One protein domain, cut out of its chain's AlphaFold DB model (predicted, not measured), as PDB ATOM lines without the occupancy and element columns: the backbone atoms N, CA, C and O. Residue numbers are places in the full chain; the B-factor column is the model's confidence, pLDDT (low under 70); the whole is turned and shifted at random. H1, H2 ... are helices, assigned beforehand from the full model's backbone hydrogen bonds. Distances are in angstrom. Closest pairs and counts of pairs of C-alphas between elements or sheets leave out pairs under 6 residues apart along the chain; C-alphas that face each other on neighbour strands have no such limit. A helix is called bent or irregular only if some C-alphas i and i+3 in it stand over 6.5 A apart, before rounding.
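This is residues 62 to 170 of the 170 residues of an uncharacterized protein of Bacillus wiedmannii (UniProt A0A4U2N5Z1). Four helices, H1, H3, H4 and H5, are laid side by side roughly in a row, making a slab one helix thick, and the fifth, H2, crosses over one face of that slab, where it packs on H3 and H4. H3, H4 and H5 fold back on one another as two successive helical hairpins in the same slab, and H1 and H5 are the two ends of the row. The printed part has 109 residues with five named helices, H1, H2, H3, H4 and H5 in that order along the chain, and no named strand; the class is all helix. The whole is compact, with a radius of gyration of the C-alphas of 12.8 A, and the C-alphas span 35 by 31 by 18 A along their three main axes.

H1 is residues 62 to 75, from C-alpha 62 at (-25.870, 23.663, -30.449), and measures 20.1 A from first to last C-alpha. After a tight link of 4 residues, H2 takes residues 80 to 95 and measures 22.5 A. A short link of 10 residues leads to H3, residues 106 to 122, 24.0 A long, with C-alpha 106 at (-25.839, 27.252, -23.589). A tight link of 3 residues follows, and then H4, residues 126 to 143, the longest helix with 18 residues and 25.4 A. After a short link of 8 residues comes H5, residues 152 to 168, 24.7 A long, ending with C-alpha 168 at (-45.614, 11.278, -7.937). No helix is bent.

H3 and H4 are the hub, each touching three other helices, and the helix packing is part aligned, part crossed. H1 touches H3, the closest C-alphas being those of Ala 73 and Phe 114 at 5.6 A. These two run the same way at a shallow tilt of 34.6 degrees, only just short of steep. H1 is close to H4 but not clearly touching it; their closest C-alphas, Pro 62 and Tyr 143, are 6.8 A apart. H1 and H2 are apart, although they follow each other in the chain. H2 touches H3 with residues 83 to 90 alone, and the closest C-alphas are those of Phe 86 and Lys 115, 5.3 A apart; the two run opposite ways at a steep tilt of 54 degrees. Residues 87 to 94 of H2 touch residues 128 to 135 of H4, closest at the C-alphas of Gly 87 and Leu 128, 7.1 A, at a steep tilt of 58 degrees and the same way. H3 and H4 form a helical hairpin, opposite ways at a shallow tilt of 28 degrees, with the C-alphas of Asp 120 and Lys 129 closest at 4.4 A. H4 and H5 form another helical hairpin, opposite ways at a shallow tilt of 25 degrees, with the C-alphas of Phe 131 and Met 161 closest at 4.8 A. H2 and H5 are near each other, while H5 is apart from H1 and from H3. In H1, H2, H3, H4 and H5 every O i to N i+4 pair is within hydrogen-bond range.

The two C-alphas farthest apart are those of Glu 64 and Lys 170, at 39.5 A. The printed part runs from residue 62 to residue 170, the chain's last residue, and has no cut. No link between helices is long. The mean pLDDT of the printed part is 97.5, and residue 170 is the one printed residue under 70.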
ATOM      1  N   PRO A  62     -24.994  24.302 -31.435       98.44
ATOM      2  CA  PRO A  62     -25.870  23.663 -30.449       98.44
ATOM      3  C   PRO A  62     -25.997  22.139 -30.591       98.44
ATOM      4  O   PRO A  62     -26.086  21.450 -29.575       98.44
ATOM      5  N   ASN A  63     -25.970  21.598 -31.816       98.44
ATOM      6  CA  ASN A  63     -26.061  20.152 -32.044       98.44
ATOM      7  C   ASN A  63     -24.820  19.433 -31.511       98.44
ATOM      8  O   ASN A  63     -24.941  18.486 -30.744       98.44
ATOM      9  N   GLU A  64     -23.634  19.939 -31.833       98.69
ATOM     10  CA  GLU A  64     -22.367  19.367 -31.371       98.69
ATOM     11  C   GLU A  64     -22.213  19.467 -29.842       98.69
ATOM     12  O   GLU A  64     -21.789  18.516 -29.187       98.69
ATOM     13  N   LYS A  65     -22.615  20.598 -29.243       98.81
ATOM     14  CA  LYS A  65     -22.654  20.761 -27.777       98.81
ATOM     15  C   LYS A  65     -23.606  19.756 -27.125       98.81
ATOM     16  O   LYS A  65     -23.283  19.176 -26.086       98.81
ATOM     17  N   PHE A  66     -24.776  19.550 -27.732       98.62
ATOM     18  CA  PHE A  66     -25.735  18.542 -27.290       98.62
ATOM     19  C   PHE A  66     -25.149  17.124 -27.374       98.62
ATOM     20  O   PHE A  66     -25.320  16.341 -26.437       98.62
ATOM     21  N   ASP A  67     -24.451  16.791 -28.459       98.62
ATOM     22  CA  ASP A  67     -23.846  15.470 -28.641       98.62
ATOM     23  C   ASP A  67     -22.776  15.201 -27.574       98.62
ATOM     24  O   ASP A  67     -22.749  14.126 -26.966       98.62
ATOM     25  N   GLU A  68     -21.941  16.198 -27.261       98.75
ATOM     26  CA  GLU A  68     -20.924  16.084 -26.211       98.75
ATOM     27  C   GLU A  68     -21.517  15.947 -24.812       98.75
ATOM     28  O   GLU A  68     -21.104  15.053 -24.063       98.75
ATOM     29  N   VAL A  69     -22.501  16.781 -24.451       98.69
ATOM     30  CA  VAL A  69     -23.139  16.667 -23.131       98.69
ATOM     31  C   VAL A  69     -23.906  15.355 -23.010       98.69
ATOM     32  O   VAL A  69     -23.877  14.736 -21.949       98.69
ATOM     33  N   SER A  70     -24.519  14.879 -24.099       98.44
ATOM     34  CA  SER A  70     -25.243  13.610 -24.105       98.44
ATOM     35  C   SER A  70     -24.297  12.433 -23.933       98.44
ATOM     36  O   SER A  70     -24.557  11.546 -23.119       98.44
ATOM     37  N   LYS A  71     -23.162  12.433 -24.640       98.44
ATOM     38  CA  LYS A  71     -22.105  11.429 -24.461       98.44
ATOM     39  C   LYS A  71     -21.577  11.432 -23.027       98.44
ATOM     40  O   LYS A  71     -21.387  10.366 -22.442       98.44
ATOM     41  N   TYR A  72     -21.372  12.614 -22.448       98.44
ATOM     42  CA  TYR A  72     -20.925  12.751 -21.065       98.44
ATOM     43  C   TYR A  72     -21.964  12.232 -20.061       98.44
ATOM     44  O   TYR A  72     -21.634  11.372 -19.245       98.44
ATOM     45  N   ALA A  73     -23.224  12.668 -20.170       98.06
ATOM     46  CA  ALA A  73     -24.340  12.170 -19.366       98.06
ATOM     47  C   ALA A  73     -24.457  10.646 -19.467       98.06
ATOM     48  O   ALA A  73     -24.750   9.975 -18.479       98.06
ATOM     49  N   HIS A  74     -24.162  10.080 -20.644       96.81
ATOM     50  CA  HIS A  74     -24.241   8.644 -20.839       96.81
ATOM     51  C   HIS A  74     -23.197   7.838 -20.064       96.81
ATOM     52  O   HIS A  74     -23.474   6.698 -19.681       96.81
ATOM     53  N   ALA A  75     -22.009   8.407 -19.876       96.50
ATOM     54  CA  ALA A  75     -20.916   7.802 -19.127       96.50
ATOM     55  C   ALA A  75     -20.943   8.176 -17.633       96.50
ATOM     56  O   ALA A  75     -20.171   7.622 -16.847       96.50
ATOM     57  N   TYR A  76     -21.807   9.117 -17.239       96.81
ATOM     58  CA  TYR A  76     -21.886   9.620 -15.875       96.81
ATOM     59  C   TYR A  76     -22.458   8.567 -14.921       96.81
ATOM     60  O   TYR A  76     -23.564   8.061 -15.109       96.81
ATOM     61  N   LYS A  77     -21.702   8.250 -13.867       95.56
ATOM     62  CA  LYS A  77     -22.120   7.327 -12.805       95.56
ATOM     63  C   LYS A  77     -22.722   8.125 -11.654       95.56
ATOM     64  O   LYS A  77     -22.003   8.502 -10.735       95.56
ATOM     65  N   ALA A  78     -24.021   8.398 -11.733       95.69
ATOM     66  CA  ALA A  78     -24.728   9.136 -10.692       95.69
ATOM     67  C   ALA A  78     -24.965   8.277  -9.443       95.69
ATOM     68  O   ALA A  78     -25.320   7.100  -9.532       95.69
ATOM     69  N   SER A  79     -24.819   8.893  -8.274       96.06
ATOM     70  CA  SER A  79     -25.337   8.346  -7.018       96.06
ATOM     71  C   SER A  79     -26.865   8.487  -6.934       96.06
ATOM     72  O   SER A  79     -27.469   9.296  -7.638       96.06
ATOM     73  N   LYS A  80     -27.511   7.729  -6.037       96.19
ATOM     74  CA  LYS A  80     -28.961   7.862  -5.788       96.19
ATOM     75  C   LYS A  80     -29.341   9.279  -5.341       96.19
ATOM     76  O   LYS A  80     -30.360   9.802  -5.785       96.19
ATOM     77  N   ASP A  81     -28.500   9.903  -4.518       96.12
ATOM     78  CA  ASP A  81     -28.722  11.263  -4.024       96.12
ATOM     79  C   ASP A  81     -28.658  12.289  -5.156       96.12
ATOM     80  O   ASP A  81     -29.511  13.170  -5.231       96.12
ATOM     81  N   GLU A  82     -27.710  12.149  -6.085       96.75
ATOM     82  CA  GLU A  82     -27.637  13.018  -7.264       96.75
ATOM     83  C   GLU A  82     -28.837  12.840  -8.185       96.75
ATOM     84  O   GLU A  82     -29.378  13.830  -8.664       96.75
ATOM     85  N   VAL A  83     -29.299  11.605  -8.407       98.12
ATOM     86  CA  VAL A  83     -30.517  11.361  -9.198       98.12
ATOM     87  C   VAL A  83     -31.710  12.076  -8.568       98.12
ATOM     88  O   VAL A  83     -32.468  12.736  -9.278       98.12
ATOM     89  N   LYS A  84     -31.849  12.016  -7.238       97.38
ATOM     90  CA  LYS A  84     -32.900  12.747  -6.526       97.38
ATOM     91  C   LYS A  84     -32.732  14.263  -6.672       97.38
ATOM     92  O   LYS A  84     -33.678  14.937  -7.061       97.38
ATOM     93  N   GLN A  85     -31.539  14.796  -6.413       97.88
ATOM     94  CA  GLN A  85     -31.258  16.232  -6.514       97.88
ATOM     95  C   GLN A  85     -31.483  16.773  -7.931       97.88
ATOM     96  O   GLN A  85     -32.032  17.860  -8.107       97.88
ATOM     97  N   PHE A  86     -31.070  16.026  -8.954       98.62
ATOM     98  CA  PHE A  86     -31.291  16.388 -10.348       98.62
ATOM     99  C   PHE A  86     -32.773  16.320 -10.703       98.62
ATOM    100  O   PHE A  86     -33.252  17.237 -11.365       98.62
ATOM    101  N   GLY A  87     -33.494  15.302 -10.222       98.62
ATOM    102  CA  GLY A  87     -34.944  15.176 -10.366       98.62
ATOM    103  C   GLY A  87     -35.690  16.367  -9.765       98.62
ATOM    104  O   GLY A  87     -36.459  17.032 -10.458       98.62
ATOM    105  N   ASP A  88     -35.394  16.696  -8.507       98.62
ATOM    106  CA  ASP A  88     -35.972  17.849  -7.809       98.62
ATOM    107  C   ASP A  88     -35.680  19.158  -8.567       98.62
ATOM    108  O   ASP A  88     -36.563  20.003  -8.730       98.62
ATOM    109  N   ALA A  89     -34.458  19.308  -9.095       98.69
ATOM    110  CA  ALA A  89     -34.067  20.479  -9.870       98.69
ATOM    111  C   ALA A  89     -34.867  20.618 -11.175       98.69
ATOM    112  O   ALA A  89     -35.417  21.687 -11.424       98.69
ATOM    113  N   ILE A  90     -34.978  19.569 -11.998       98.81
ATOM    114  CA  ILE A  90     -35.717  19.661 -13.274       98.81
ATOM    115  C   ILE A  90     -37.227  19.847 -13.057       98.81
ATOM    116  O   ILE A  90     -37.877  20.562 -13.818       98.81
ATOM    117  N   ILE A  91     -37.785  19.278 -11.982       98.81
ATOM    118  CA  ILE A  91     -39.183  19.509 -11.595       98.81
ATOM    119  C   ILE A  91     -39.395  20.980 -11.245       98.81
ATOM    120  O   ILE A  91     -40.392  21.571 -11.663       98.81
ATOM    121  N   LYS A  92     -38.462  21.583 -10.501       98.69
ATOM    122  CA  LYS A  92     -38.516  23.005 -10.168       98.69
ATOM    123  C   LYS A  92     -38.436  23.880 -11.421       98.69
ATOM    124  O   LYS A  92     -39.288  24.742 -11.594       98.69
ATOM    125  N   GLU A  93     -37.487  23.622 -12.323       98.69
ATOM    126  CA  GLU A  93     -37.356  24.383 -13.579       98.69
ATOM    127  C   GLU A  93     -38.627  24.324 -14.441       98.69
ATOM    128  O   GLU A  93     -39.005  25.319 -15.070       98.69
ATOM    129  N   TYR A  94     -39.306  23.173 -14.457       98.69
ATOM    130  CA  TYR A  94     -40.580  23.012 -15.153       98.69
ATOM    131  C   TYR A  94     -41.728  23.759 -14.464       98.69
ATOM    132  O   TYR A  94     -42.459  24.500 -15.122       98.69
ATOM    133  N   LYS A  95     -41.883  23.600 -13.141       98.25
ATOM    134  CA  LYS A  95     -42.940  24.273 -12.362       98.25
ATOM    135  C   LYS A  95     -42.816  25.795 -12.420       98.25
ATOM    136  O   LYS A  95     -43.827  26.476 -12.546       98.25
ATOM    137  N   ASP A  96     -41.587  26.301 -12.410       98.31
ATOM    138  CA  ASP A  96     -41.291  27.732 -12.503       98.31
ATOM    139  C   ASP A  96     -41.331  28.259 -13.950       98.31
ATOM    140  O   ASP A  96     -41.122  29.450 -14.177       98.31
ATOM    141  N   LYS A  97     -41.582  27.387 -14.939       97.12
ATOM    142  CA  LYS A  97     -41.639  27.716 -16.374       97.12
ATOM    143  C   LYS A  97     -40.361  28.386 -16.909       97.12
ATOM    144  O   LYS A  97     -40.413  29.199 -17.829       97.12
ATOM    145  N   ASN A  98     -39.202  28.003 -16.371       97.56
ATOM    146  CA  ASN A  98     -37.899  28.548 -16.773       97.56
ATOM    147  C   ASN A  98     -37.160  27.682 -17.804       97.56
ATOM    148  O   ASN A  98     -36.385  28.211 -18.597       97.56
ATOM    149  N   TYR A  99     -37.425  26.371 -17.831       97.06
ATOM    150  CA  TYR A  99     -36.543  25.368 -18.447       97.06
ATOM    151  C   TYR A  99     -36.219  25.532 -19.948       97.06
ATOM    152  O   TYR A  99     -35.207  25.002 -20.400       97.06
ATOM    153  N   ILE A 100     -37.041  26.265 -20.710       97.00
ATOM    154  CA  ILE A 100     -36.825  26.610 -22.132       97.00
ATOM    155  C   ILE A 100     -37.010  28.113 -22.410       97.00
ATOM    156  O   ILE A 100     -37.236  28.516 -23.547       97.00
ATOM    157  N   LYS A 101     -36.950  28.956 -21.374       96.12
ATOM    158  CA  LYS A 101     -37.212  30.399 -21.493       96.12
ATOM    159  C   LYS A 101     -36.095  31.143 -22.227       96.12
ATOM    160  O   LYS A 101     -36.375  32.065 -22.984       96.12
ATOM    161  N   ASP A 102     -34.847  30.744 -21.997       96.12
ATOM    162  CA  ASP A 102     -33.665  31.312 -22.647       96.12
ATOM    163  C   ASP A 102     -32.836  30.200 -23.292       96.12
ATOM    164  O   ASP A 102     -31.868  29.687 -22.729       96.12
ATOM    165  N   ILE A 103     -33.239  29.815 -24.503       96.75
ATOM    166  CA  ILE A 103     -32.564  28.764 -25.273       96.75
ATOM    167  C   ILE A 103     -31.166  29.177 -25.760       96.75
ATOM    168  O   ILE A 103     -30.392  28.314 -26.175       96.75
ATOM    169  N   SER A 104     -30.836  30.475 -25.712       96.88
ATOM    170  CA  SER A 104     -29.528  31.000 -26.121       96.88
ATOM    171  C   SER A 104     -28.456  30.803 -25.045       96.88
ATOM    172  O   SER A 104     -27.262  30.752 -25.346       96.88
ATOM    173  N   ASN A 105     -28.872  30.605 -23.791       98.38
ATOM    174  CA  ASN A 105     -27.975  30.306 -22.688       98.38
ATOM    175  C   ASN A 105     -27.521  28.838 -22.726       98.38
ATOM    176  O   ASN A 105     -28.145  27.942 -22.150       98.38
ATOM    177  N   HIS A 106     -26.400  28.592 -23.411       98.38
ATOM    178  CA  HIS A 106     -25.839  27.252 -23.589       98.38
ATOM    179  C   HIS A 106     -25.586  26.521 -22.267       98.38
ATOM    180  O   HIS A 106     -25.964  25.361 -22.141       98.38
ATOM    181  N   GLU A 107     -24.956  27.166 -21.282       98.56
ATOM    182  CA  GLU A 107     -24.615  26.506 -20.015       98.56
ATOM    183  C   GLU A 107     -25.876  26.062 -19.268       98.56
ATOM    184  O   GLU A 107     -25.953  24.923 -18.798       98.56
ATOM    185  N   TYR A 108     -26.890  26.926 -19.222       98.62
ATOM    186  CA  TYR A 108     -28.173  26.622 -18.600       98.62
ATOM    187  C   TYR A 108     -28.893  25.466 -19.310       98.62
ATOM    188  O   TYR A 108     -29.263  24.475 -18.672       98.62
ATOM    189  N   MET A 109     -29.022  25.536 -20.639       98.75
ATOM    190  CA  MET A 109     -29.705  24.500 -21.418       98.75
ATOM    191  C   MET A 109     -28.989  23.152 -21.330       98.75
ATOM    192  O   MET A 109     -29.624  22.127 -21.078       98.75
ATOM    193  N   LEU A 110     -27.662  23.137 -21.473       98.88
ATOM    194  CA  LEU A 110     -26.865  21.913 -21.372       98.88
ATOM    195  C   LEU A 110     -26.892  21.335 -19.953       98.88
ATOM    196  O   LEU A 110     -26.924  20.115 -19.801       98.88
ATOM    197  N   THR A 111     -26.956  22.179 -18.919       98.75
ATOM    198  CA  THR A 111     -27.151  21.738 -17.528       98.75
ATOM    199  C   THR A 111     -28.482  21.014 -17.351       98.75
ATOM    200  O   THR A 111     -28.522  19.939 -16.750       98.75
ATOM    201  N   ASN A 112     -29.567  21.573 -17.883       98.81
ATOM    202  CA  ASN A 112     -30.895  20.969 -17.803       98.81
ATOM    203  C   ASN A 112     -30.969  19.652 -18.588       98.81
ATOM    204  O   ASN A 112     -31.446  18.657 -18.046       98.81
ATOM    205  N   ILE A 113     -30.407  19.616 -19.803       98.88
ATOM    206  CA  ILE A 113     -30.310  18.408 -20.640       98.88
ATOM    207  C   ILE A 113     -29.506  17.308 -19.935       98.88
ATOM    208  O   ILE A 113     -29.936  16.153 -19.913       98.88
ATOM    209  N   PHE A 114     -28.356  17.654 -19.346       98.81
ATOM    210  CA  PHE A 114     -27.525  16.714 -18.595       98.81
ATOM    211  C   PHE A 114     -28.303  16.103 -17.429       98.81
ATOM    212  O   PHE A 114     -28.409  14.881 -17.331       98.81
ATOM    213  N   LYS A 115     -28.885  16.948 -16.569       98.81
ATOM    214  CA  LYS A 115     -29.637  16.502 -15.391       98.81
ATOM    215  C   LYS A 115     -30.787  15.583 -15.784       98.81
ATOM    216  O   LYS A 115     -30.896  14.491 -15.236       98.81
ATOM    217  N   SER A 116     -31.612  15.985 -16.751       98.88
ATOM    218  CA  SER A 116     -32.776  15.195 -17.156       98.88
ATOM    219  C   SER A 116     -32.387  13.852 -17.767       98.88
ATOM    220  O   SER A 116     -33.008  12.841 -17.459       98.88
ATOM    221  N   GLN A 117     -31.317  13.805 -18.563       98.69
ATOM    222  CA  GLN A 117     -30.844  12.548 -19.138       98.69
ATOM    223  C   GLN A 117     -30.233  11.618 -18.083       98.69
ATOM    224  O   GLN A 117     -30.441  10.406 -18.133       98.69
ATOM    225  N   VAL A 118     -29.514  12.164 -17.096       98.62
ATOM    226  CA  VAL A 118     -29.032  11.379 -15.953       98.62
ATOM    227  C   VAL A 118     -30.211  10.821 -15.149       98.62
ATOM    228  O   VAL A 118     -30.177   9.648 -14.775       98.62
ATOM    229  N   VAL A 119     -31.266  11.605 -14.918       98.81
ATOM    230  CA  VAL A 119     -32.455  11.150 -14.178       98.81
ATOM    231  C   VAL A 119     -33.212  10.061 -14.939       98.81
ATOM    232  O   VAL A 119     -33.426   8.997 -14.370       98.81
ATOM    233  N   ASP A 120     -33.553  10.259 -16.216       98.62
ATOM    234  CA  ASP A 120     -34.260   9.255 -17.040       98.62
ATOM    235  C   ASP A 120     -33.545   7.888 -17.024       98.62
ATOM    236  O   ASP A 120     -34.136   6.810 -16.871       98.62
ATOM    237  N   ARG A 121     -32.215   7.922 -17.092       97.69
ATOM    238  CA  ARG A 121     -31.412   6.703 -17.117       97.69
ATOM    239  C   ARG A 121     -31.309   5.978 -15.781       97.69
ATOM    240  O   ARG A 121     -31.118   4.763 -15.800       97.69
ATOM    241  N   ASN A 122     -31.392   6.687 -14.658       98.12
ATOM    242  CA  ASN A 122     -31.023   6.143 -13.348       98.12
ATOM    243  C   ASN A 122     -32.163   6.155 -12.315       98.12
ATOM    244  O   ASN A 122     -32.040   5.509 -11.276       98.12
ATOM    245  N   ALA A 123     -33.265   6.866 -12.569       97.94
ATOM    246  CA  ALA A 123     -34.431   6.849 -11.698       97.94
ATOM    247  C   ALA A 123     -35.087   5.460 -11.695       97.94
ATOM    248  O   ALA A 123     -35.327   4.867 -12.748       97.94
ATOM    249  N   LEU A 124     -35.389   4.959 -10.494       96.38
ATOM    250  CA  LEU A 124     -36.118   3.701 -10.304       96.38
ATOM    251  C   LEU A 124     -37.628   3.904 -10.464       96.38
ATOM    252  O   LEU A 124     -38.318   3.063 -11.035       96.38
ATOM    253  N   GLU A 125     -38.125   5.049  -9.998       96.31
ATOM    254  CA  GLU A 125     -39.543   5.382 -10.037       96.31
ATOM    255  C   GLU A 125     -39.975   5.766 -11.451       96.31
ATOM    256  O   GLU A 125     -39.526   6.775 -12.010       96.31
ATOM    257  N   LYS A 126     -40.904   4.986 -12.014       97.31
ATOM    258  CA  LYS A 126     -41.419   5.208 -13.370       97.31
ATOM    259  C   LYS A 126     -41.939   6.637 -13.587       97.31
ATOM    260  O   LYS A 126     -41.600   7.207 -14.621       97.31
ATOM    261  N   PRO A 127     -42.710   7.259 -12.670       98.44
ATOM    262  CA  PRO A 127     -43.178   8.624 -12.886       98.44
ATOM    263  C   PRO A 127     -42.037   9.634 -13.054       98.44
ATOM    264  O   PRO A 127     -42.103  10.475 -13.947       98.44
ATOM    265  N   LEU A 128     -40.985   9.554 -12.229       98.56
ATOM    266  CA  LEU A 128     -39.839  10.465 -12.320       98.56
ATOM    267  C   LEU A 128     -39.064  10.253 -13.621       98.56
ATOM    268  O   LEU A 128     -38.645  11.221 -14.254       98.56
ATOM    269  N   LYS A 129     -38.920   8.995 -14.033       98.50
ATOM    270  CA  LYS A 129     -38.304   8.635 -15.307       98.50
ATOM    271  C   LYS A 129     -39.081   9.192 -16.503       98.50
ATOM    272  O   LYS A 129     -38.493   9.882 -17.328       98.50
ATOM    273  N   ASP A 130     -40.394   8.955 -16.550       98.75
ATOM    274  CA  ASP A 130     -41.280   9.474 -17.602       98.75
ATOM    275  C   ASP A 130     -41.193  11.014 -17.662       98.75
ATOM    276  O   ASP A 130     -40.970  11.587 -18.725       98.75
ATOM    277  N   PHE A 131     -41.275  11.689 -16.507       98.88
ATOM    278  CA  PHE A 131     -41.117  13.144 -16.418       98.88
ATOM    279  C   PHE A 131     -39.775  13.622 -16.991       98.88
ATOM    280  O   PHE A 131     -39.732  14.556 -17.792       98.88
ATOM    281  N   ALA A 132     -38.674  12.992 -16.579       98.88
ATOM    282  CA  ALA A 132     -37.336  13.379 -17.003       98.88
ATOM    283  C   ALA A 132     -37.118  13.165 -18.506       98.88
ATOM    284  O   ALA A 132     -36.455  13.983 -19.146       98.88
ATOM    285  N   PHE A 133     -37.706  12.111 -19.073       98.88
ATOM    286  CA  PHE A 133     -37.686  11.853 -20.505       98.88
ATOM    287  C   PHE A 133     -38.382  12.973 -21.290       98.88
ATOM    288  O   PHE A 133     -37.771  13.562 -22.182       98.88
ATOM    289  N   ASP A 134     -39.615  13.336 -20.931       98.88
ATOM    290  CA  ASP A 134     -40.366  14.393 -21.625       98.88
ATOM    291  C   ASP A 134     -39.710  15.776 -21.469       98.88
ATOM    292  O   ASP A 134     -39.589  16.535 -22.438       98.88
ATOM    293  N   PHE A 135     -39.187  16.074 -20.274       98.88
ATOM    294  CA  PHE A 135     -38.393  17.277 -20.017       98.88
ATOM    295  C   PHE A 135     -37.138  17.324 -20.900       98.88
ATOM    296  O   PHE A 135     -36.829  18.360 -21.501       98.88
ATOM    297  N   TRP A 136     -36.416  16.203 -21.007       98.88
ATOM    298  CA  TRP A 136     -35.232  16.078 -21.857       98.88
ATOM    299  C   TRP A 136     -35.578  16.280 -23.331       98.88
ATOM    300  O   TRP A 136     -34.858  16.999 -24.024       98.88
ATOM    301  N   GLN A 137     -36.678  15.692 -23.816       98.75
ATOM    302  CA  GLN A 137     -37.121  15.867 -25.199       98.75
ATOM    303  C   GLN A 137     -37.370  17.341 -25.512       98.75
ATOM    304  O   GLN A 137     -36.796  17.862 -26.473       98.75
ATOM    305  N   ASN A 138     -38.148  18.031 -24.675       98.75
ATOM    306  CA  ASN A 138     -38.418  19.453 -24.868       98.75
ATOM    307  C   ASN A 138     -37.138  20.286 -24.813       98.75
ATOM    308  O   ASN A 138     -36.904  21.090 -25.716       98.75
ATOM    309  N   SER A 139     -36.289  20.055 -23.809       98.69
ATOM    310  CA  SER A 139     -35.020  20.775 -23.657       98.69
ATOM    311  C   SER A 139     -34.113  20.573 -24.875       98.69
ATOM    312  O   SER A 139     -33.590  21.541 -25.420       98.69
ATOM    313  N   LYS A 140     -33.982  19.330 -25.363       98.12
ATOM    314  CA  LYS A 140     -33.181  18.967 -26.541       98.12
ATOM    315  C   LYS A 140     -33.684  19.652 -27.806       98.12
ATOM    316  O   LYS A 140     -32.890  20.260 -28.518       98.12
ATOM    317  N   TYR A 141     -34.966  19.503 -28.132       98.56
ATOM    318  CA  TYR A 141     -35.473  19.962 -29.424       98.56
ATOM    319  C   TYR A 141     -35.588  21.485 -29.503       98.56
ATOM    320  O   TYR A 141     -35.297  22.046 -30.557       98.56
ATOM    321  N   ASN A 142     -35.902  22.156 -28.390       98.62
ATOM    322  CA  ASN A 142     -35.880  23.619 -28.323       98.62
ATOM    323  C   ASN A 142     -34.445  24.160 -28.408       98.62
ATOM    324  O   ASN A 142     -34.167  25.048 -29.208       98.62
ATOM    325  N   TYR A 143     -33.501  23.586 -27.652       98.56
ATOM    326  CA  TYR A 143     -32.097  24.010 -27.686       98.56
ATOM    327  C   TYR A 143     -31.450  23.846 -29.070       98.56
ATOM    328  O   TYR A 143     -30.656  24.677 -29.505       98.56
ATOM    329  N   ARG A 144     -31.802  22.773 -29.783       97.94
ATOM    330  CA  ARG A 144     -31.293  22.484 -31.131       97.94
ATOM    331  C   ARG A 144     -32.032  23.238 -32.241       97.94
ATOM    332  O   ARG A 144     -31.696  23.049 -33.406       97.94
ATOM    333  N   GLY A 145     -33.034  24.053 -31.902       97.31
ATOM    334  CA  GLY A 145     -33.830  24.816 -32.866       97.31
ATOM    335  C   GLY A 145     -34.741  23.966 -33.757       97.31
ATOM    336  O   GLY A 145     -35.158  24.432 -34.812       97.31
ATOM    337  N   VAL A 146     -35.031  22.721 -33.365       97.38
ATOM    338  CA  VAL A 146     -35.971  21.835 -34.077       97.38
ATOM    339  C   VAL A 146     -37.413  22.178 -33.712       97.38
ATOM    340  O   VAL A 146     -38.301  22.121 -34.552       97.38
ATOM    341  N   GLU A 147     -37.632  22.549 -32.452       97.19
ATOM    342  CA  GLU A 147     -38.931  22.918 -31.899       97.19
ATOM    343  C   GLU A 147     -38.857  24.302 -31.248       97.19
ATOM    344  O   GLU A 147     -37.777  24.863 -31.055       97.19
ATOM    345  N   ASN A 148     -40.016  24.843 -30.879       96.19
ATOM    346  CA  ASN A 148     -40.121  26.060 -30.079       96.19
ATOM    347  C   ASN A 148     -41.127  25.877 -28.932       96.19
ATOM    348  O   ASN A 148     -41.891  24.906 -28.904       96.19
ATOM    349  N   ALA A 149     -41.153  26.838 -28.006       94.88
ATOM    350  CA  ALA A 149     -41.961  26.774 -26.789       94.88
ATOM    351  C   ALA A 149     -43.472  26.617 -27.048       94.88
ATOM    352  O   ALA A 149     -44.199  26.122 -26.192       94.88
ATOM    353  N   THR A 150     -43.952  27.022 -28.226       95.62
ATOM    354  CA  THR A 150     -45.374  26.977 -28.596       95.62
ATOM    355  C   THR A 150     -45.738  25.813 -29.509       95.62
ATOM    356  O   THR A 150     -46.901  25.681 -29.887       95.62
ATOM    357  N   SER A 151     -44.776  24.965 -29.882       97.81
ATOM    358  CA  SER A 151     -45.054  23.866 -30.797       97.81
ATOM    359  C   SER A 151     -45.941  22.800 -30.156       97.81
ATOM    360  O   SER A 151     -45.879  22.535 -28.949       97.81
ATOM    361  N   SER A 152     -46.759  22.140 -30.979       98.31
ATOM    362  CA  SER A 152     -47.648  21.066 -30.525       98.31
ATOM    363  C   SER A 152     -46.882  19.923 -29.855       98.31
ATOM    364  O   SER A 152     -47.396  19.325 -28.909       98.31
ATOM    365  N   ALA A 153     -45.658  19.638 -30.316       98.12
ATOM    366  CA  ALA A 153     -44.775  18.641 -29.719       98.12
ATOM    367  C   ALA A 153     -44.311  19.070 -28.319       98.12
ATOM    368  O   ALA A 153     -44.446  18.289 -27.374       98.12
ATOM    369  N   THR A 154     -43.864  20.323 -28.159       98.38
ATOM    370  CA  THR A 154     -43.479  20.868 -26.847       98.38
ATOM    371  C   THR A 154     -44.635  20.759 -25.857       98.38
ATOM    372  O   THR A 154     -44.485  20.163 -24.788       98.38
ATOM    373  N   GLN A 155     -45.819  21.238 -26.243       98.50
ATOM    374  CA  GLN A 155     -47.012  21.203 -25.395       98.50
ATOM    375  C   GLN A 155     -47.489  19.774 -25.094       98.50
ATOM    376  O   GLN A 155     -48.036  19.509 -24.023       98.50
ATOM    377  N   ALA A 156     -47.318  18.834 -26.028       98.69
ATOM    378  CA  ALA A 156     -47.665  17.434 -25.800       98.69
ATOM    379  C   ALA A 156     -46.798  16.806 -24.708       98.69
ATOM    380  O   ALA A 156     -47.339  16.147 -23.818       98.69
ATOM    381  N   ASN A 157     -45.492  17.062 -24.741       98.69
ATOM    382  CA  ASN A 157     -44.569  16.623 -23.700       98.69
ATOM    383  C   ASN A 157     -44.853  17.326 -22.364       98.69
ATOM    384  O   ASN A 157     -44.816  16.674 -21.326       98.69
ATOM    385  N   GLU A 158     -45.227  18.613 -22.356       98.75
ATOM    386  CA  GLU A 158     -45.657  19.294 -21.120       98.75
ATOM    387  C   GLU A 158     -46.880  18.627 -20.480       98.75
ATOM    388  O   GLU A 158     -46.883  18.353 -19.280       98.75
ATOM    389  N   ARG A 159     -47.877  18.229 -21.281       98.75
ATOM    390  CA  ARG A 159     -49.020  17.449 -20.772       98.75
ATOM    391  C   ARG A 159     -48.599  16.095 -20.188       98.75
ATOM    392  O   ARG A 159     -49.212  15.633 -19.223       98.75
ATOM    393  N   GLN A 160     -47.580  15.439 -20.752       98.81
ATOM    394  CA  GLN A 160     -47.044  14.201 -20.169       98.81
ATOM    395  C   GLN A 160     -46.265  14.469 -18.876       98.81
ATOM    396  O   GLN A 160     -46.443  13.728 -17.907       98.81
ATOM    397  N   MET A 161     -45.498  15.558 -18.804       98.75
ATOM    398  CA  MET A 161     -44.841  16.001 -17.572       98.75
ATOM    399  C   MET A 161     -45.862  16.256 -16.456       98.75
ATOM    400  O   MET A 161     -45.701  15.726 -15.355       98.75
ATOM    401  N   ASP A 162     -46.962  16.959 -16.740       98.62
ATOM    402  CA  ASP A 162     -48.052  17.185 -15.779       98.62
ATOM    403  C   ASP A 162     -48.673  15.867 -15.295       98.62
ATOM    404  O   ASP A 162     -48.882  15.652 -14.094       98.62
ATOM    405  N   LYS A 163     -48.915  14.930 -16.220       98.50
ATOM    406  CA  LYS A 163     -49.421  13.592 -15.896       98.50
ATOM    407  C   LYS A 163     -48.453  12.829 -14.994       98.50
ATOM    408  O   LYS A 163     -48.900  12.191 -14.039       98.50
ATOM    409  N   SER A 164     -47.155  12.889 -15.263       98.50
ATOM    410  CA  SER A 164     -46.125  12.244 -14.448       98.50
ATOM    411  C   SER A 164     -46.040  12.862 -13.050       98.50
ATOM    412  O   SER A 164     -46.048  12.121 -12.066       98.50
ATOM    413  N   LEU A 165     -46.093  14.193 -12.933       98.19
ATOM    414  CA  LEU A 165     -46.150  14.885 -11.639       98.19
ATOM    415  C   LEU A 165     -47.381  14.482 -10.819       98.19
ATOM    416  O   LEU A 165     -47.264  14.220  -9.623       98.19
ATOM    417  N   SER A 166     -48.549  14.359 -11.455       97.75
ATOM    418  CA  SER A 166     -49.781  13.941 -10.770       97.75
ATOM    419  C   SER A 166     -49.707  12.527 -10.177       97.75
ATOM    420  O   SER A 166     -50.461  12.209  -9.261       97.75
ATOM    421  N   LYS A 167     -48.816  11.673 -10.697       97.50
ATOM    422  CA  LYS A 167     -48.585  10.310 -10.200       97.50
ATOM    423  C   LYS A 167     -47.536  10.244  -9.093       97.50
ATOM    424  O   LYS A 167     -47.564   9.285  -8.342       97.50
ATOM    425  N   MET A 168     -46.622  11.215  -9.008       94.56
ATOM    426  CA  MET A 168     -45.614  11.278  -7.937       94.56
ATOM    427  C   MET A 168     -46.196  11.758  -6.605       94.56
ATOM    428  O   MET A 168     -45.668  11.425  -5.554       94.56
ATOM    429  N   ASN A 169     -47.262  12.559  -6.652       80.69
ATOM    430  CA  ASN A 169     -47.913  13.121  -5.465       80.69
ATOM    431  C   ASN A 169     -49.023  12.214  -4.895       80.69
ATOM    432  O   ASN A 169     -49.855  12.693  -4.125       80.69
ATOM    433  N   LYS A 170     -49.095  10.955  -5.338       63.41
ATOM    434  CA  LYS A 170     -50.056   9.946  -4.878       63.41
ATOM    435  C   LYS A 170     -49.334   8.903  -4.049       63.41
ATOM    436  O   LYS A 170     -49.957   8.437  -3.077       63.41
TER     437      LYS A 170